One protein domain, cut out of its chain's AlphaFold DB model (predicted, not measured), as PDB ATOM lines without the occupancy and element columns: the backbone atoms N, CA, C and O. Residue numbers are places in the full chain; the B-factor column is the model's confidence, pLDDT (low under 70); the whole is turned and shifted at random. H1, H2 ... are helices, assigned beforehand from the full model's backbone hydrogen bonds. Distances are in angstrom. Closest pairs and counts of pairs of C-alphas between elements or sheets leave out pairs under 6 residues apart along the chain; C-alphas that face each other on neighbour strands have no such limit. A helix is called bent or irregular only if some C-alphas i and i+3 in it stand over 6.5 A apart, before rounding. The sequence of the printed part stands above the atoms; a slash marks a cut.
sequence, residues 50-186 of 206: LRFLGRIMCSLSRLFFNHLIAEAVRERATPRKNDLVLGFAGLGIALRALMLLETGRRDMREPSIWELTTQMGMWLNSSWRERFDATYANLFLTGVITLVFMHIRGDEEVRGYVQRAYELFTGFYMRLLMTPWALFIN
ATOM      1  N   LEU A  50     255.713 253.015 429.557       63.22
ATOM      2  CA  LEU A  50     256.120 254.235 428.857       63.22
ATOM      3  C   LEU A  50     256.396 254.011 427.373       63.22
ATOM      4  O   LEU A  50     256.047 254.866 426.565       63.22
ATOM      5  N   ARG A  51     256.976 252.871 426.987       64.56
ATOM      6  CA  ARG A  51     257.137 252.512 425.571       64.56
ATOM      7  C   ARG A  51     255.805 252.184 424.914       64.56
ATOM      8  O   ARG A  51     255.585 252.589 423.781       64.56
ATOM      9  N   PHE A  52     254.916 251.500 425.628       67.62
ATOM     10  CA  PHE A  52     253.534 251.270 425.215       67.62
ATOM     11  C   PHE A  52     252.832 252.599 424.932       67.62
ATOM     12  O   PHE A  52     252.373 252.836 423.818       67.62
ATOM     13  N   LEU A  53     252.854 253.509 425.905       68.12
ATOM     14  CA  LEU A  53     252.299 254.849 425.773       68.12
ATOM     15  C   LEU A  53     252.960 255.634 424.631       68.12
ATOM     16  O   LEU A  53     252.260 256.244 423.830       68.12
ATOM     17  N   GLY A  54     254.289 255.577 424.517       66.00
ATOM     18  CA  GLY A  54     255.054 256.214 423.449       66.00
ATOM     19  C   GLY A  54     254.635 255.731 422.064       66.00
ATOM     20  O   GLY A  54     254.306 256.550 421.213       66.00
ATOM     21  N   ARG A  55     254.538 254.415 421.862       68.38
ATOM     22  CA  ARG A  55     254.076 253.810 420.603       68.38
ATOM     23  C   ARG A  55     252.645 254.184 420.263       68.38
ATOM     24  O   ARG A  55     252.362 254.497 419.108       68.38
ATOM     25  N   ILE A  56     251.754 254.186 421.252       67.31
ATOM     26  CA  ILE A  56     250.370 254.623 421.061       67.31
ATOM     27  C   ILE A  56     250.356 256.088 420.629       67.31
ATOM     28  O   ILE A  56     249.808 256.398 419.579       67.31
ATOM     29  N   MET A  57     251.016 256.986 421.361       67.88
ATOM     30  CA  MET A  57     251.037 258.414 421.025       67.88
ATOM     31  C   MET A  57     251.701 258.694 419.668       67.88
ATOM     32  O   MET A  57     251.190 259.503 418.899       67.88
ATOM     33  N   CYS A  58     252.790 257.997 419.328       65.75
ATOM     34  CA  CYS A  58     253.425 258.081 418.011       65.75
ATOM     35  C   CYS A  58     252.493 257.586 416.901       65.75
ATOM     36  O   CYS A  58     252.402 258.222 415.853       65.75
ATOM     37  N   SER A  59     251.747 256.506 417.133       64.31
ATOM     38  CA  SER A  59     250.748 256.003 416.182       64.31
ATOM     39  C   SER A  59     249.604 257.007 416.008       64.31
ATOM     40  O   SER A  59     249.187 257.283 414.885       64.31
ATOM     41  N   LEU A  60     249.159 257.626 417.105       63.97
ATOM     42  CA  LEU A  60     248.124 258.662 417.138       63.97
ATOM     43  C   LEU A  60     248.600 260.033 416.633       63.97
ATOM     44  O   LEU A  60     247.769 260.903 416.391       63.97
ATOM     45  N   SER A  61     249.900 260.230 416.396       63.41
ATOM     46  CA  SER A  61     250.453 261.511 415.929       63.41
ATOM     47  C   SER A  61     249.733 262.043 414.692       63.41
ATOM     48  O   SER A  61     249.309 263.195 414.669       63.41
ATOM     49  N   ARG A  62     249.483 261.185 413.696       60.81
ATOM     50  CA  ARG A  62     248.748 261.552 412.475       60.81
ATOM     51  C   ARG A  62     247.329 262.044 412.760       60.81
ATOM     52  O   ARG A  62     246.844 262.930 412.063       60.81
ATOM     53  N   LEU A  63     246.668 261.499 413.780       63.28
ATOM     54  CA  LEU A  63     245.357 261.978 414.209       63.28
ATOM     55  C   LEU A  63     245.428 263.346 414.868       63.28
ATOM     56  O   LEU A  63     244.577 264.182 414.575       63.28
ATOM     57  N   PHE A  64     246.446 263.593 415.690       64.31
ATOM     58  CA  PHE A  64     246.683 264.909 416.282       64.31
ATOM     59  C   PHE A  64     246.913 265.969 415.206       64.31
ATOM     60  O   PHE A  64     246.264 267.013 415.225       64.31
ATOM     61  N   PHE A  65     247.747 265.663 414.208       61.78
ATOM     62  CA  PHE A  65     247.974 266.535 413.052       61.78
ATOM     63  C   PHE A  65     246.678 266.815 412.279       61.78
ATOM     64  O   PHE A  65     246.351 267.971 412.012       61.78
ATOM     65  N   ASN A  66     245.904 265.777 411.958       63.03
ATOM     66  CA  ASN A  66     244.648 265.936 411.223       63.03
ATOM     67  C   ASN A  66     243.584 266.694 412.026       63.03
ATOM     68  O   ASN A  66     242.788 267.424 411.440       63.03
ATOM     69  N   HIS A  67     243.555 266.530 413.350       64.44
ATOM     70  CA  HIS A  67     242.634 267.245 414.225       64.44
ATOM     71  C   HIS A  67     242.961 268.739 414.278       64.44
ATOM     72  O   HIS A  67     242.081 269.539 413.971       64.44
ATOM     73  N   LEU A  68     244.228 269.093 414.523       62.38
ATOM     74  CA  LEU A  68     244.719 270.477 414.505       62.38
ATOM     75  C   LEU A  68     244.406 271.179 413.176       62.38
ATOM     76  O   LEU A  68     243.885 272.293 413.158       62.38
ATOM     77  N   ILE A  69     244.659 270.507 412.048       62.72
ATOM     78  CA  ILE A  69     244.331 271.035 410.715       62.72
ATOM     79  C   ILE A  69     242.809 271.179 410.549       62.72
ATOM     80  O   ILE A  69     242.330 272.188 410.036       62.72
ATOM     81  N   ALA A  70     242.024 270.193 410.988       63.72
ATOM     82  CA  ALA A  70     240.569 270.221 410.856       63.72
ATOM     83  C   ALA A  70     239.883 271.250 411.770       63.72
ATOM     84  O   ALA A  70     238.775 271.680 411.439       63.72
ATOM     85  N   GLU A  71     240.476 271.610 412.907       61.62
ATOM     86  CA  GLU A  71     240.033 272.720 413.759       61.62
ATOM     87  C   GLU A  71     240.379 274.063 413.123       61.62
ATOM     88  O   GLU A  71     239.478 274.874 412.913       61.62
ATOM     89  N   ALA A  72     241.622 274.235 412.662       57.69
ATOM     90  CA  ALA A  72     242.046 275.424 411.922       57.69
ATOM     91  C   ALA A  72     241.175 275.713 410.688       57.69
ATOM     92  O   ALA A  72     240.843 276.860 410.404       57.69
ATOM     93  N   VAL A  73     240.759 274.672 409.960       60.28
ATOM     94  CA  VAL A  73     239.857 274.806 408.802       60.28
ATOM     95  C   VAL A  73     238.414 275.119 409.225       60.28
ATOM     96  O   VAL A  73     237.693 275.804 408.497       60.28
ATOM     97  N   ARG A  74     237.954 274.611 410.377       58.38
ATOM     98  CA  ARG A  74     236.572 274.799 410.852       58.38
ATOM     99  C   ARG A  74     236.301 276.194 411.364       58.38
ATOM    100  O   ARG A  74     235.203 276.694 411.133       58.38
ATOM    101  N   GLU A  75     237.250 276.785 412.076       55.25
ATOM    102  CA  GLU A  75     236.985 278.057 412.734       55.25
ATOM    103  C   GLU A  75     236.836 279.214 411.744       55.25
ATOM    104  O   GLU A  75     236.255 280.224 412.125       55.25
ATOM    105  N   ARG A  76     237.284 279.092 410.479       47.16
ATOM    106  CA  ARG A  76     237.333 280.173 409.457       47.16
ATOM    107  C   ARG A  76     238.018 281.470 409.916       47.16
ATOM    108  O   ARG A  76     238.285 282.334 409.089       47.16
ATOM    109  N   ALA A  77     238.330 281.611 411.194       46.53
ATOM    110  CA  ALA A  77     239.395 282.426 411.697       46.53
ATOM    111  C   ALA A  77     240.670 281.870 411.081       46.53
ATOM    112  O   ALA A  77     240.903 280.661 411.108       46.53
ATOM    113  N   THR A  78     241.513 282.743 410.537       46.19
ATOM    114  CA  THR A  78     242.942 282.450 410.544       46.19
ATOM    115  C   THR A  78     243.239 281.965 411.959       46.19
ATOM    116  O   THR A  78     243.055 282.776 412.876       46.19
ATOM    117  N   PRO A  79     243.592 280.681 412.172       47.66
ATOM    118  CA  PRO A  79     244.025 280.239 413.486       47.66
ATOM    119  C   PRO A  79     245.021 281.289 413.939       47.66
ATOM    120  O   PRO A  79     245.870 281.688 413.126       47.66
ATOM    121  N   ARG A  80     244.875 281.835 415.156       52.59
ATOM    122  CA  ARG A  80     245.908 282.743 415.659       52.59
ATOM    123  C   ARG A  80     247.190 281.965 415.456       52.59
ATOM    124  O   ARG A  80     247.305 280.854 415.958       52.59
ATOM    125  N   LYS A  81     248.074 282.468 414.594       55.22
ATOM    126  CA  LYS A  81     249.218 281.706 414.064       55.22
ATOM    127  C   LYS A  81     249.980 281.018 415.203       55.22
ATOM    128  O   LYS A  81     250.473 279.908 415.049       55.22
ATOM    129  N   ASN A  82     249.952 281.666 416.362       58.62
ATOM    130  CA  ASN A  82     250.440 281.211 417.647       58.62
ATOM    131  C   ASN A  82     249.815 279.893 418.131       58.62
ATOM    132  O   ASN A  82     250.592 279.021 418.469       58.62
ATOM    133  N   ASP A  83     248.496 279.680 418.109       59.09
ATOM    134  CA  ASP A  83     247.843 278.477 418.664       59.09
ATOM    135  C   ASP A  83     248.197 277.208 417.881       59.09
ATOM    136  O   ASP A  83     248.482 276.163 418.467       59.09
ATOM    137  N   LEU A  84     248.271 277.307 416.549       62.06
ATOM    138  CA  LEU A  84     248.766 276.209 415.716       62.06
ATOM    139  C   LEU A  84     250.252 275.952 415.952       62.06
ATOM    140  O   LEU A  84     250.663 274.806 416.103       62.06
ATOM    141  N   VAL A  85     251.065 277.011 415.988       66.12
ATOM    142  CA  VAL A  85     252.509 276.896 416.228       66.12
ATOM    143  C   VAL A  85     252.785 276.313 417.618       66.12
ATOM    144  O   VAL A  85     253.652 275.455 417.746       66.12
ATOM    145  N   LEU A  86     252.009 276.700 418.631       68.31
ATOM    146  CA  LEU A  86     252.051 276.178 419.995       68.31
ATOM    147  C   LEU A  86     251.607 274.720 420.050       68.31
ATOM    148  O   LEU A  86     252.334 273.893 420.596       68.31
ATOM    149  N   GLY A  87     250.469 274.382 419.444       66.44
ATOM    150  CA  GLY A  87     249.982 273.005 419.360       66.44
ATOM    151  C   GLY A  87     251.001 272.076 418.696       66.44
ATOM    152  O   GLY A  87     251.323 271.018 419.242       66.44
ATOM    153  N   PHE A  88     251.587 272.498 417.570       69.62
ATOM    154  CA  PHE A  88     252.639 271.742 416.887       69.62
ATOM    155  C   PHE A  88     253.951 271.695 417.670       69.62
ATOM    156  O   PHE A  88     254.599 270.649 417.678       69.62
ATOM    157  N   ALA A  89     254.345 272.775 418.350       74.38
ATOM    158  CA  ALA A  89     255.548 272.794 419.178       74.38
ATOM    159  C   ALA A  89     255.412 271.842 420.375       74.38
ATOM    160  O   ALA A  89     256.265 270.978 420.564       74.38
ATOM    161  N   GLY A  90     254.318 271.930 421.137       75.88
ATOM    162  CA  GLY A  90     254.065 271.061 422.288       75.88
ATOM    163  C   GLY A  90     253.973 269.586 421.896       75.88
ATOM    164  O   GLY A  90     254.598 268.731 422.528       75.88
ATOM    165  N   LEU A  91     253.263 269.283 420.803       74.75
ATOM    166  CA  LEU A  91     253.178 267.925 420.271       74.75
ATOM    167  C   LEU A  91     254.530 267.424 419.741       74.75
ATOM    168  O   LEU A  91     254.909 266.285 420.008       74.75
ATOM    169  N   GLY A  92     255.276 268.264 419.022       74.81
ATOM    170  CA  GLY A  92     256.602 267.936 418.498       74.81
ATOM    171  C   GLY A  92     257.599 267.606 419.607       74.81
ATOM    172  O   GLY A  92     258.289 266.586 419.533       74.81
ATOM    173  N   ILE A  93     257.612 268.405 420.678       79.44
ATOM    174  CA  ILE A  93     258.423 268.164 421.877       79.44
ATOM    175  C   ILE A  93     258.024 266.832 422.529       79.44
ATOM    176  O   ILE A  93     258.893 266.008 422.825       79.44
ATOM    177  N   ALA A  94     256.722 266.590 422.711       79.06
ATOM    178  CA  ALA A  94     256.215 265.362 423.319       79.06
ATOM    179  C   ALA A  94     256.600 264.109 422.514       79.06
ATOM    180  O   ALA A  94     257.130 263.153 423.078       79.06
ATOM    181  N   LEU A  95     256.391 264.121 421.195       75.38
ATOM    182  CA  LEU A  95     256.714 262.991 420.319       75.38
ATOM    183  C   LEU A  95     258.217 262.698 420.299       75.38
ATOM    184  O   LEU A  95     258.611 261.538 420.398       75.38
ATOM    185  N   ARG A  96     259.070 263.730 420.251       76.06
ATOM    186  CA  ARG A  96     260.533 263.558 420.314       76.06
ATOM    187  C   ARG A  96     260.982 262.958 421.649       76.06
ATOM    188  O   ARG A  96     261.818 262.056 421.659       76.06
ATOM    189  N   ALA A  97     260.403 263.399 422.766       75.88
ATOM    190  CA  ALA A  97     260.691 262.825 424.082       75.88
ATOM    191  C   ALA A  97     260.231 261.357 424.201       75.88
ATOM    192  O   ALA A  97     260.937 260.527 424.776       75.88
ATOM    193  N   LEU A  98     259.082 261.007 423.616       73.81
ATOM    194  CA  LEU A  98     258.582 259.627 423.579       73.81
ATOM    195  C   LEU A  98     259.411 258.725 422.646       73.81
ATOM    196  O   LEU A  98     259.677 257.575 422.987       73.81
ATOM    197  N   MET A  99     259.903 259.242 421.517       68.19
ATOM    198  CA  MET A  99     260.815 258.507 420.629       68.19
ATOM    199  C   MET A  99     262.154 258.162 421.297       68.19
ATOM    200  O   MET A  99     262.719 257.097 421.032       68.19
ATOM    201  N   LEU A 100     262.662 259.023 422.185       68.06
ATOM    202  CA  LEU A 100     263.857 258.716 422.981       68.06
ATOM    203  C   LEU A 100     263.628 257.524 423.922       68.06
ATOM    204  O   LEU A 100     264.519 256.690 424.081       68.06
ATOM    205  N   LEU A 101     262.432 257.404 424.512       65.00
ATOM    206  CA  LEU A 101     262.059 256.254 425.352       65.00
ATOM    207  C   LEU A 101     261.996 254.945 424.561       65.00
ATOM    208  O   LEU A 101     262.329 253.880 425.092       65.00
ATOM    209  N   GLU A 102     261.543 255.026 423.311       63.44
ATOM    210  CA  GLU A 102     261.410 253.869 422.431       63.44
ATOM    211  C   GLU A 102     262.761 253.388 421.903       63.44
ATOM    212  O   GLU A 102     263.094 252.212 422.041       63.44
ATOM    213  N   THR A 103     263.547 254.293 421.324       62.22
ATOM    214  CA  THR A 103     264.790 253.932 420.631       62.22
ATOM    215  C   THR A 103     265.977 253.775 421.577       62.22
ATOM    216  O   THR A 103     266.960 253.132 421.214       62.22
ATOM    217  N   GLY A 104     265.921 254.361 422.782       54.62
ATOM    218  CA  GLY A 104     267.026 254.367 423.750       54.62
ATOM    219  C   GLY A 104     268.298 255.065 423.250       54.62
ATOM    220  O   GLY A 104     269.292 255.113 423.973       54.62
ATOM    221  N   ARG A 105     268.283 255.607 422.026       50.81
ATOM    222  CA  ARG A 105     269.411 256.270 421.376       50.81
ATOM    223  C   ARG A 105     269.200 257.774 421.396       50.81
ATOM    224  O   ARG A 105     268.154 258.268 420.993       50.81
ATOM    225  N   ARG A 106     270.250 258.501 421.781       50.72
ATOM    226  CA  ARG A 106     270.376 259.956 421.603       50.72
ATOM    227  C   ARG A 106     270.739 260.343 420.162       50.72
ATOM    228  O   ARG A 106     271.235 261.446 419.964       50.72
ATOM    229  N   ASP A 107     270.508 259.480 419.168       43.81
ATOM    230  CA  ASP A 107     270.790 259.771 417.751       43.81
ATOM    231  C   ASP A 107     269.721 260.706 417.168       43.81
ATOM    232  O   ASP A 107     269.020 260.428 416.196       43.81
ATOM    233  N   MET A 108     269.603 261.858 417.809       50.16
ATOM    234  CA  MET A 108     269.012 263.062 417.282       50.16
ATOM    235  C   MET A 108     270.033 263.624 416.282       50.16
ATOM    236  O   MET A 108     270.883 264.436 416.632       50.16
ATOM    237  N   ARG A 109     269.997 263.135 415.030       46.44
ATOM    238  CA  ARG A 109     270.809 263.683 413.926       46.44
ATOM    239  C   ARG A 109     270.642 265.211 413.890       46.44
ATOM    240  O   ARG A 109     269.546 265.718 414.140       46.44
ATOM    241  N   GLU A 110     271.728 265.928 413.628       45.00
ATOM    242  CA  GLU A 110     271.972 267.328 414.016       45.00
ATOM    243  C   GLU A 110     271.016 268.441 413.508       45.00
ATOM    244  O   GLU A 110     271.090 269.536 414.063       45.00
ATOM    245  N   PRO A 111     270.018 268.228 412.619       44.78
ATOM    246  CA  PRO A 111     268.902 269.182 412.487       44.78
ATOM    247  C   PRO A 111     267.951 269.208 413.703       44.78
ATOM    248  O   PRO A 111     267.215 270.166 413.922       44.78
ATOM    249  N   SER A 112     267.961 268.165 414.537       60.28
ATOM    250  CA  SER A 112     266.951 267.964 415.585       60.28
ATOM    251  C   SER A 112     267.152 268.792 416.860       60.28
ATOM    252  O   SER A 112     266.154 269.156 417.478       60.28
ATOM    253  N   ILE A 113     268.385 269.140 417.252       62.38
ATOM    254  CA  ILE A 113     268.642 269.929 418.475       62.38
ATOM    255  C   ILE A 113     268.256 271.391 418.266       62.38
ATOM    256  O   ILE A 113     267.616 271.985 419.132       62.38
ATOM    257  N   TRP A 114     268.600 271.971 417.115       64.69
ATOM    258  CA  TRP A 114     268.272 273.362 416.807       64.69
ATOM    259  C   TRP A 114     266.763 273.562 416.616       64.69
ATOM    260  O   TRP A 114     266.176 274.465 417.214       64.69
ATOM    261  N   GLU A 115     266.102 272.665 415.879       67.88
ATOM    262  CA  GLU A 115     264.639 272.653 415.765       67.88
ATOM    263  C   GLU A 115     263.958 272.430 417.117       67.88
ATOM    264  O   GLU A 115     262.975 273.100 417.423       67.88
ATOM    265  N   LEU A 116     264.483 271.517 417.945       71.88
ATOM    266  CA  LEU A 116     263.945 271.269 419.281       71.88
ATOM    267  C   LEU A 116     264.108 272.503 420.164       71.88
ATOM    268  O   LEU A 116     263.163 272.879 420.842       71.88
ATOM    269  N   THR A 117     265.269 273.155 420.131       74.00
ATOM    270  CA  THR A 117     265.541 274.378 420.900       74.00
ATOM    271  C   THR A 117     264.622 275.510 420.460       74.00
ATOM    272  O   THR A 117     264.065 276.208 421.301       74.00
ATOM    273  N   THR A 118     264.386 275.645 419.154       76.69
ATOM    274  CA  THR A 118     263.454 276.628 418.592       76.69
ATOM    275  C   THR A 118     262.012 276.337 419.017       76.69
ATOM    276  O   THR A 118     261.331 277.224 419.528       76.69
ATOM    277  N   GLN A 119     261.550 275.086 418.891       75.75
ATOM    278  CA  GLN A 119     260.226 274.657 419.364       75.75
ATOM    279  C   GLN A 119     260.068 274.871 420.870       75.75
ATOM    280  O   GLN A 119     259.040 275.373 421.316       75.75
ATOM    281  N   MET A 120     261.103 274.552 421.645       79.38
ATOM    282  CA  MET A 120     261.133 274.731 423.090       79.38
ATOM    283  C   MET A 120     261.100 276.206 423.484       79.38
ATOM    284  O   MET A 120     260.386 276.565 424.412       79.38
ATOM    285  N   GLY A 121     261.838 277.061 422.774       79.69
ATOM    286  CA  GLY A 121     261.836 278.505 422.982       79.69
ATOM    287  C   GLY A 121     260.455 279.101 422.725       79.69
ATOM    288  O   GLY A 121     259.918 279.792 423.584       79.69
ATOM    289  N   MET A 122     259.829 278.760 421.594       77.00
ATOM    290  CA  MET A 122     258.451 279.176 421.291       77.00
ATOM    291  C   MET A 122     257.456 278.678 422.349       77.00
ATOM    292  O   MET A 122     256.594 279.431 422.804       77.00
ATOM    293  N   TRP A 123     257.604 277.423 422.779       82.00
ATOM    294  CA  TRP A 123     256.759 276.806 423.796       82.00
ATOM    295  C   TRP A 123     256.890 277.501 425.157       82.00
ATOM    296  O   TRP A 123     255.891 277.915 425.741       82.00
ATOM    297  N   LEU A 124     258.116 277.678 425.655       81.88
ATOM    298  CA  LEU A 124     258.393 278.278 426.963       81.88
ATOM    299  C   LEU A 124     258.087 279.779 427.020       81.88
ATOM    300  O   LEU A 124     257.715 280.260 428.089       81.88
ATOM    301  N   ASN A 125     258.189 280.488 425.891       84.56
ATOM    302  CA  ASN A 125     257.814 281.903 425.780       84.56
ATOM    303  C   ASN A 125     256.301 282.137 425.866       84.56
ATOM    304  O   ASN A 125     255.867 283.272 426.048       84.56
ATOM    305  N   SER A 126     255.496 281.083 425.739       81.50
ATOM    306  CA  SER A 126     254.042 281.179 425.834       81.50
ATOM    307  C   SER A 126     253.575 281.056 427.282       81.50
ATOM    308  O   SER A 126     254.216 280.413 428.128       81.50
ATOM    309  N   SER A 127     252.429 281.658 427.593       83.69
ATOM    310  CA  SER A 127     251.872 281.602 428.943       83.69
ATOM    311  C   SER A 127     251.556 280.159 429.351       83.69
ATOM    312  O   SER A 127     251.378 279.261 428.523       83.69
ATOM    313  N   TRP A 128     251.489 279.910 430.659       83.00
ATOM    314  CA  TRP A 128     251.115 278.590 431.171       83.00
ATOM    315  C   TRP A 128     249.728 278.159 430.670       83.00
ATOM    316  O   TRP A 128     249.535 276.999 430.317       83.00
ATOM    317  N   ARG A 129     248.789 279.110 430.575       82.38
ATOM    318  CA  ARG A 129     247.427 278.874 430.089       82.38
ATOM    319  C   ARG A 129     247.405 278.448 428.622       82.38
ATOM    320  O   ARG A 129     246.794 277.439 428.308       82.38
ATOM    321  N   GLU A 130     248.122 279.155 427.751       80.25
ATOM    322  CA  GLU A 130     248.203 278.809 426.322       80.25
ATOM    323  C   GLU A 130     248.829 277.429 426.111       80.25
ATOM    324  O   GLU A 130     248.334 276.627 425.321       80.25
ATOM    325  N   ARG A 131     249.885 277.106 426.867       82.56
ATOM    326  CA  ARG A 131     250.494 275.770 426.838       82.56
ATOM    327  C   ARG A 131     249.532 274.684 427.309       82.56
ATOM    328  O   ARG A 131     249.473 273.612 426.702       82.56
ATOM    329  N   PHE A 132     248.796 274.947 428.387       84.38
ATOM    330  CA  PHE A 132     247.792 274.028 428.907       84.38
ATOM    331  C   PHE A 132     246.708 273.765 427.862       84.38
ATOM    332  O   PHE A 132     246.525 272.612 427.478       84.38
ATOM    333  N   ASP A 133     246.077 274.812 427.331       76.88
ATOM    334  CA  ASP A 133     244.990 274.702 426.353       76.88
ATOM    335  C   ASP A 133     245.458 273.969 425.081       76.88
ATOM    336  O   ASP A 133     244.813 273.018 424.629       76.88
ATOM    337  N   ALA A 134     246.644 274.319 424.567       73.69
ATOM    338  CA  ALA A 134     247.199 273.731 423.348       73.69
ATOM    339  C   ALA A 134     247.524 272.233 423.476       73.69
ATOM    340  O   ALA A 134     247.394 271.491 422.500       73.69
ATOM    341  N   THR A 135     247.944 271.759 424.653       74.75
ATOM    342  CA  THR A 135     248.314 270.341 424.850       74.75
ATOM    343  C   THR A 135     247.243 269.512 425.538       74.75
ATOM    344  O   THR A 135     247.251 268.287 425.407       74.75
ATOM    345  N   TYR A 136     246.302 270.135 426.244       78.94
ATOM    346  CA  TYR A 136     245.220 269.420 426.906       78.94
ATOM    347  C   TYR A 136     244.330 268.717 425.879       78.94
ATOM    348  O   TYR A 136     244.190 267.496 425.926       78.94
ATOM    349  N   ALA A 137     243.791 269.464 424.911       67.31
ATOM    350  CA  ALA A 137     242.911 268.908 423.883       67.31
ATOM    351  C   ALA A 137     243.667 267.960 422.935       67.31
ATOM    352  O   ALA A 137     243.220 266.846 422.658       67.31
ATOM    353  N   ASN A 138     244.857 268.381 422.495       66.69
ATOM    354  CA  ASN A 138     245.586 267.702 421.423       66.69
ATOM    355  C   ASN A 138     246.428 266.511 421.878       66.69
ATOM    356  O   ASN A 138     246.750 265.668 421.051       66.69
ATOM    357  N   LEU A 139     246.799 266.416 423.158       74.88
ATOM    358  CA  LEU A 139     247.654 265.336 423.657       74.88
ATOM    359  C   LEU A 139     247.011 264.623 424.846       74.88
ATOM    360  O   LEU A 139     246.753 263.422 424.774       74.88
ATOM    361  N   PHE A 140     246.735 265.349 425.933       80.81
ATOM    362  CA  PHE A 140     246.301 264.732 427.188       80.81
ATOM    363  C   PHE A 140     244.943 264.042 427.057       80.81
ATOM    364  O   PHE A 140     244.831 262.846 427.319       80.81
ATOM    365  N   LEU A 141     243.920 264.758 426.591       77.81
ATOM    366  CA  LEU A 141     242.561 264.237 426.491       77.81
ATOM    367  C   LEU A 141     242.500 262.985 425.611       77.81
ATOM    368  O   LEU A 141     241.927 261.970 426.005       77.81
ATOM    369  N   THR A 142     243.146 263.021 424.448       72.81
ATOM    370  CA  THR A 142     243.151 261.868 423.543       72.81
ATOM    371  C   THR A 142     243.934 260.691 424.118       72.81
ATOM    372  O   THR A 142     243.499 259.543 423.983       72.81
ATOM    373  N   GLY A 143     245.055 260.946 424.799       76.31
ATOM    374  CA  GLY A 143     245.792 259.895 425.493       76.31
ATOM    375  C   GLY A 143     244.957 259.230 426.587       76.31
ATOM    376  O   GLY A 143     244.890 258.004 426.643       76.31
ATOM    377  N   VAL A 144     244.233 260.018 427.385       81.44
ATOM    378  CA  VAL A 144     243.333 259.504 428.427       81.44
ATOM    379  C   VAL A 144     242.177 258.705 427.829       81.44
ATOM    380  O   VAL A 144     241.928 257.590 428.277       81.44
ATOM    381  N   ILE A 145     241.504 259.215 426.792       76.81
ATOM    382  CA  ILE A 145     240.424 258.487 426.103       76.81
ATOM    383  C   ILE A 145     240.937 257.138 425.589       76.81
ATOM    384  O   ILE A 145     240.280 256.113 425.764       76.81
ATOM    385  N   THR A 146     242.135 257.120 425.009       74.38
ATOM    386  CA  THR A 146     242.758 255.891 424.507       74.38
ATOM    387  C   THR A 146     243.000 254.882 425.633       74.38
ATOM    388  O   THR A 146     242.632 253.714 425.505       74.38
ATOM    389  N   LEU A 147     243.540 255.334 426.768       76.50
ATOM    390  CA  LEU A 147     243.735 254.498 427.954       76.50
ATOM    391  C   LEU A 147     242.405 253.969 428.516       76.50
ATOM    392  O   LEU A 147     242.328 252.803 428.896       76.50
ATOM    393  N   VAL A 148     241.340 254.777 428.515       79.12
ATOM    394  CA  VAL A 148     239.991 254.343 428.918       79.12
ATOM    395  C   VAL A 148     239.469 253.242 427.993       79.12
ATOM    396  O   VAL A 148     238.974 252.224 428.471       79.12
ATOM    397  N   PHE A 149     239.626 253.387 426.675       71.62
ATOM    398  CA  PHE A 149     239.245 252.331 425.732       71.62
ATOM    399  C   PHE A 149     240.037 251.042 425.960       71.62
ATOM    400  O   PHE A 149     239.444 249.964 425.974       71.62
ATOM    401  N   MET A 150     241.345 251.145 426.199       71.94
ATOM    402  CA  MET A 150     242.190 249.997 426.548       71.94
ATOM    403  C   MET A 150     241.766 249.355 427.869       71.94
ATOM    404  O   MET A 150     241.819 248.138 427.995       71.94
ATOM    405  N   HIS A 151     241.278 250.135 428.833       78.56
ATOM    406  CA  HIS A 151     240.745 249.588 430.075       78.56
ATOM    407  C   HIS A 151     239.437 248.815 429.866       78.56
ATOM    408  O   HIS A 151     239.219 247.785 430.492       78.56
ATOM    409  N   ILE A 152     238.559 249.305 428.990       74.62
ATOM    410  CA  ILE A 152     237.249 248.686 428.741       74.62
ATOM    411  C   ILE A 152     237.379 247.443 427.853       74.62
ATOM    412  O   ILE A 152     236.649 246.471 428.039       74.62
ATOM    413  N   ARG A 153     238.266 247.487 426.852       73.06
ATOM    414  CA  ARG A 153     238.360 246.474 425.786       73.06
ATOM    415  C   ARG A 153     239.603 245.592 425.859       73.06
ATOM    416  O   ARG A 153     239.648 244.594 425.149       73.06
ATOM    417  N   GLY A 154     240.599 245.963 426.656       65.81
ATOM    418  CA  GLY A 154     241.823 245.188 426.823       65.81
ATOM    419  C   GLY A 154     241.600 243.912 427.630       65.81
ATOM    420  O   GLY A 154     240.677 243.810 428.443       65.81
ATOM    421  N   ASP A 155     242.482 242.940 427.422       68.62
ATOM    422  CA  ASP A 155     242.562 241.733 428.241       68.62
ATOM    423  C   ASP A 155     242.985 242.049 429.699       68.62
ATOM    424  O   ASP A 155     243.134 243.206 430.107       68.62
ATOM    425  N   GLU A 156     243.071 241.027 430.556       71.88
ATOM    426  CA  GLU A 156     243.442 241.212 431.973       71.88
ATOM    427  C   GLU A 156     244.854 241.804 432.136       71.88
ATOM    428  O   GLU A 156     245.076 242.616 433.037       71.88
ATOM    429  N   GLU A 157     245.777 241.475 431.230       69.06
ATOM    430  CA  GLU A 157     247.148 241.982 431.231       69.06
ATOM    431  C   GLU A 157     247.187 243.481 430.882       69.06
ATOM    432  O   GLU A 157     247.702 244.290 431.658       69.06
ATOM    433  N   VAL A 158     246.550 243.890 429.781       63.47
ATOM    434  CA  VAL A 158     246.440 245.294 429.350       63.47
ATOM    435  C   VAL A 158     245.764 246.145 430.418       63.47
ATOM    436  O   VAL A 158     246.255 247.226 430.755       63.47
ATOM    437  N   ARG A 159     244.666 245.659 431.010       70.38
ATOM    438  CA  ARG A 159     243.968 246.380 432.085       70.38
ATOM    439  C   ARG A 159     244.858 246.610 433.304       70.38
ATOM    440  O   ARG A 159     244.746 247.671 433.921       70.38
ATOM    441  N   GLY A 160     245.762 245.676 433.605       69.19
ATOM    442  CA  GLY A 160     246.782 245.828 434.646       69.19
ATOM    443  C   GLY A 160     247.781 246.956 434.363       69.19
ATOM    444  O   GLY A 160     248.218 247.640 435.291       69.19
ATOM    445  N   TYR A 161     248.091 247.214 433.090       70.50
ATOM    446  CA  TYR A 161     249.006 248.282 432.681       70.50
ATOM    447  C   TYR A 161     248.363 249.671 432.635       70.50
ATOM    448  O   TYR A 161     249.060 250.662 432.866       70.50
ATOM    449  N   VAL A 162     247.054 249.773 432.369       71.81
ATOM    450  CA  VAL A 162     246.389 251.067 432.122       71.81
ATOM    451  C   VAL A 162     246.543 252.048 433.282       71.81
ATOM    452  O   VAL A 162     246.892 253.203 433.049       71.81
ATOM    453  N   GLN A 163     246.317 251.612 434.526       79.12
ATOM    454  CA  GLN A 163     246.414 252.512 435.680       79.12
ATOM    455  C   GLN A 163     247.822 253.111 435.788       79.12
ATOM    456  O   GLN A 163     247.985 254.324 435.917       79.12
ATOM    457  N   ARG A 164     248.848 252.265 435.653       74.12
ATOM    458  CA  ARG A 164     250.240 252.710 435.714       74.12
ATOM    459  C   ARG A 164     250.609 253.594 434.522       74.12
ATOM    460  O   ARG A 164     251.313 254.586 434.691       74.12
ATOM    461  N   ALA A 165     250.116 253.270 433.329       77.12
ATOM    462  CA  ALA A 165     250.306 254.087 432.136       77.12
ATOM    463  C   ALA A 165     249.663 255.477 432.285       77.12
ATOM    464  O   ALA A 165     250.277 256.462 431.891       77.12
ATOM    465  N   TYR A 166     248.485 255.577 432.908       83.06
ATOM    466  CA  TYR A 166     247.820 256.851 433.195       83.06
ATOM    467  C   TYR A 166     248.618 257.728 434.170       83.06
ATOM    468  O   TYR A 166     248.805 258.920 433.921       83.06
ATOM    469  N   GLU A 167     249.137 257.148 435.255       80.19
ATOM    470  CA  GLU A 167     249.989 257.861 436.218       80.19
ATOM    471  C   GLU A 167     251.247 258.420 435.544       80.19
ATOM    472  O   GLU A 167     251.570 259.604 435.672       80.19
ATOM    473  N   LEU A 168     251.936 257.570 434.779       78.94
ATOM    474  CA  LEU A 168     253.151 257.940 434.060       78.94
ATOM    475  C   LEU A 168     252.854 258.978 432.968       78.94
ATOM    476  O   LEU A 168     253.614 259.932 432.809       78.94
ATOM    477  N   PHE A 169     251.728 258.856 432.265       82.81
ATOM    478  CA  PHE A 169     251.302 259.838 431.272       82.81
ATOM    479  C   PHE A 169     250.995 261.198 431.897       82.81
ATOM    480  O   PHE A 169     251.415 262.227 431.373       82.81
ATOM    481  N   THR A 170     250.328 261.214 433.051       85.00
ATOM    482  CA  THR A 170     250.024 262.451 433.780       85.00
ATOM    483  C   THR A 170     251.308 263.135 434.251       85.00
ATOM    484  O   THR A 170     251.476 264.338 434.053       85.00
ATOM    485  N   GLY A 171     252.259 262.373 434.803       82.94
ATOM    486  CA  GLY A 171     253.571 262.902 435.185       82.94
ATOM    487  C   GLY A 171     254.370 263.435 433.991       82.94
ATOM    488  O   GLY A 171     254.992 264.493 434.081       82.94
ATOM    489  N   PHE A 172     254.319 262.739 432.853       83.38
ATOM    490  CA  PHE A 172     254.928 263.191 431.602       83.38
ATOM    491  C   PHE A 172     254.303 264.509 431.116       83.38
ATOM    492  O   PHE A 172     255.025 265.462 430.829       83.38
ATOM    493  N   TYR A 173     252.971 264.590 431.087       85.75
ATOM    494  CA  TYR A 173     252.221 265.774 430.670       85.75
ATOM    495  C   TYR A 173     252.534 266.998 431.543       85.75
ATOM    496  O   TYR A 173     252.847 268.067 431.025       85.75
ATOM    497  N   MET A 174     252.550 266.839 432.869       86.75
ATOM    498  CA  MET A 174     252.891 267.941 433.777       86.75
ATOM    499  C   MET A 174     254.323 268.444 433.562       86.75
ATOM    500  O   MET A 174     254.579 269.649 433.595       86.75
ATOM    501  N   ARG A 175     255.267 267.541 433.272       84.94
ATOM    502  CA  ARG A 175     256.646 267.922 432.938       84.94
ATOM    503  C   ARG A 175     256.744 268.611 431.582       84.94
ATOM    504  O   ARG A 175     257.497 269.568 431.479       84.94
ATOM    505  N   LEU A 176     255.963 268.209 430.581       86.25
ATOM    506  CA  LEU A 176     255.877 268.921 429.298       86.25
ATOM    507  C   LEU A 176     255.418 270.380 429.481       86.25
ATOM    508  O   LEU A 176     255.941 271.285 428.831       86.25
ATOM    509  N   LEU A 177     254.461 270.612 430.383       85.62
ATOM    510  CA  LEU A 177     253.956 271.954 430.681       85.62
ATOM    511  C   LEU A 177     254.977 272.811 431.441       85.62
ATOM    512  O   LEU A 177     255.196 273.972 431.087       85.62
ATOM    513  N   MET A 178     255.585 272.246 432.489       83.88
ATOM    514  CA  MET A 178     256.381 273.007 433.460       83.88
ATOM    515  C   MET A 178     257.886 272.987 433.183       83.88
ATOM    516  O   MET A 178     258.554 274.006 433.313       83.88
ATOM    517  N   THR A 179     258.437 271.823 432.835       84.00
ATOM    518  CA  THR A 179     259.887 271.574 432.731       84.00
ATOM    519  C   THR A 179     260.215 270.660 431.540       84.00
ATOM    520  O   THR A 179     260.800 269.586 431.711       84.00
ATOM    521  N   PRO A 180     259.858 271.050 430.304       81.38
ATOM    522  CA  PRO A 180     259.921 270.157 429.146       81.38
ATOM    523  C   PRO A 180     261.338 269.655 428.836       81.38
ATOM    524  O   PRO A 180     261.498 268.516 428.408       81.38
ATOM    525  N   TRP A 181     262.383 270.428 429.149       78.25
ATOM    526  CA  TRP A 181     263.783 269.982 429.062       78.25
ATOM    527  C   TRP A 181     264.081 268.736 429.897       78.25
ATOM    528  O   TRP A 181     264.862 267.878 429.486       78.25
ATOM    529  N   ALA A 182     263.429 268.594 431.052       75.94
ATOM    530  CA  ALA A 182     263.644 267.457 431.929       75.94
ATOM    531  C   ALA A 182     263.248 266.138 431.237       75.94
ATOM    532  O   ALA A 182     263.837 265.102 431.547       75.94
ATOM    533  N   LEU A 183     262.312 266.170 430.278       75.81
ATOM    534  CA  LEU A 183     261.904 265.001 429.493       75.81
ATOM    535  C   LEU A 183     263.041 264.439 428.626       75.81
ATOM    536  O   LEU A 183     263.040 263.253 428.326       75.81
ATOM    537  N   PHE A 184     264.026 265.254 428.251       73.88
ATOM    538  CA  PHE A 184     265.157 264.827 427.417       73.88
ATOM    539  C   PHE A 184     266.350 264.343 428.244       73.88
ATOM    540  O   PHE A 184     267.172 263.567 427.761       73.88
ATOM    541  N   ILE A 185     266.432 264.777 429.504       70.62
ATOM    542  CA  ILE A 185     267.460 264.346 430.457       70.62
ATOM    543  C   ILE A 185     267.042 263.026 431.112       70.62
ATOM    544  O   ILE A 185     267.810 262.068 431.144       70.62
ATOM    545  N   ASN A 186     265.806 262.974 431.611       69.88
ATOM    546  CA  ASN A 186     265.202 261.783 432.186       69.88
ATOM    547  C   ASN A 186     263.733 261.698 431.742       69.88
ATOM    548  O   ASN A 186     262.875 262.315 432.377       69.88
TER     549      ASN A 186
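Overview. This is residues 50 to 186 of the 206 residues of an uncharacterized protein of Akanthomyces lecanii RCEF 1005 (UniProt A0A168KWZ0). The long helix H2 runs through the middle, bent H1 folds along one side of it, and the helical hairpin of H4 and H5 crosses it. H3 packs on H2, and short H6 folds back on H5. The printed part has 137 residues with six named helices, H1 to H6 in order, and no named strand: all helix, compact, radius of gyration of the C-alphas 15.2 A, spans 46 by 37 by 24 A.

Arrangement. H1, residues 50 to 74, is one helix by its hydrogen bonds but bent, C-alphas 59 and 62 being 7.0 A apart, with arms H1a, residues 50 to 59, and H1b, residues 62 to 74. H2, residues 81 to 103, is the hub; its residues 95 to 102 alone touch H1a, the closest C-alphas being Gly 54 and Leu 98, 4.9 A. H1b and H2 form a helical hairpin at a shallow tilt of 5 degrees, closest C-alphas Leu 68 and Leu 84, 7.1 A. H3, residues 111 to 124, touches residues 86 to 93 of H2 alone, closest C-alphas Gln 119 and Ala 89, 5.0 A. H4, residues 128 to 153, is one helix by its hydrogen bonds but bent, C-alphas 138 and 141 being 6.8 A apart, with arms H4a, residues 128 to 138, and H4b, residues 141 to 153. H4a touches residues 83 to 91 of H2 alone, closest C-alphas Ala 134 and Gly 87, 4.9 A. H5, residues 156 to 178, only just irregular with C-alphas 160 and 163 6.8 A apart, forms a helical hairpin with H4b at a shallow tilt of 8 degrees, closest C-alphas Arg 159 and His 151, 5.0 A. H6, residues 182 to 185, touches residues 172 to 176 of H5 alone, closest C-alphas Leu 183 and Arg 175, 6.9 A. Every O i to N i+4 pair is within hydrogen-bond range in H1a, H1b, H2, H3 and H4b, against 5 of 7 in H4a and 17 of 19 in H5; H6 is too short for one.

Along the chain. H1a begins at C-alpha 50 (256.120, 254.235, 428.857). H2 is 32.5 A long, H3 20.1 A and H5 34.4 A. H6 ends at C-alpha 185 (267.460, 264.346, 430.457).

Size, cuts and confidence. The farthest C-alphas, Thr 78 and Glu 156, are 46.5 A apart. The printed part has no cut and no long link. Residues 73 to 78 stand free. Mean pLDDT of the printed part is 70.2; 64 residues are under 70, among them 50 to 88 and 99 to 115.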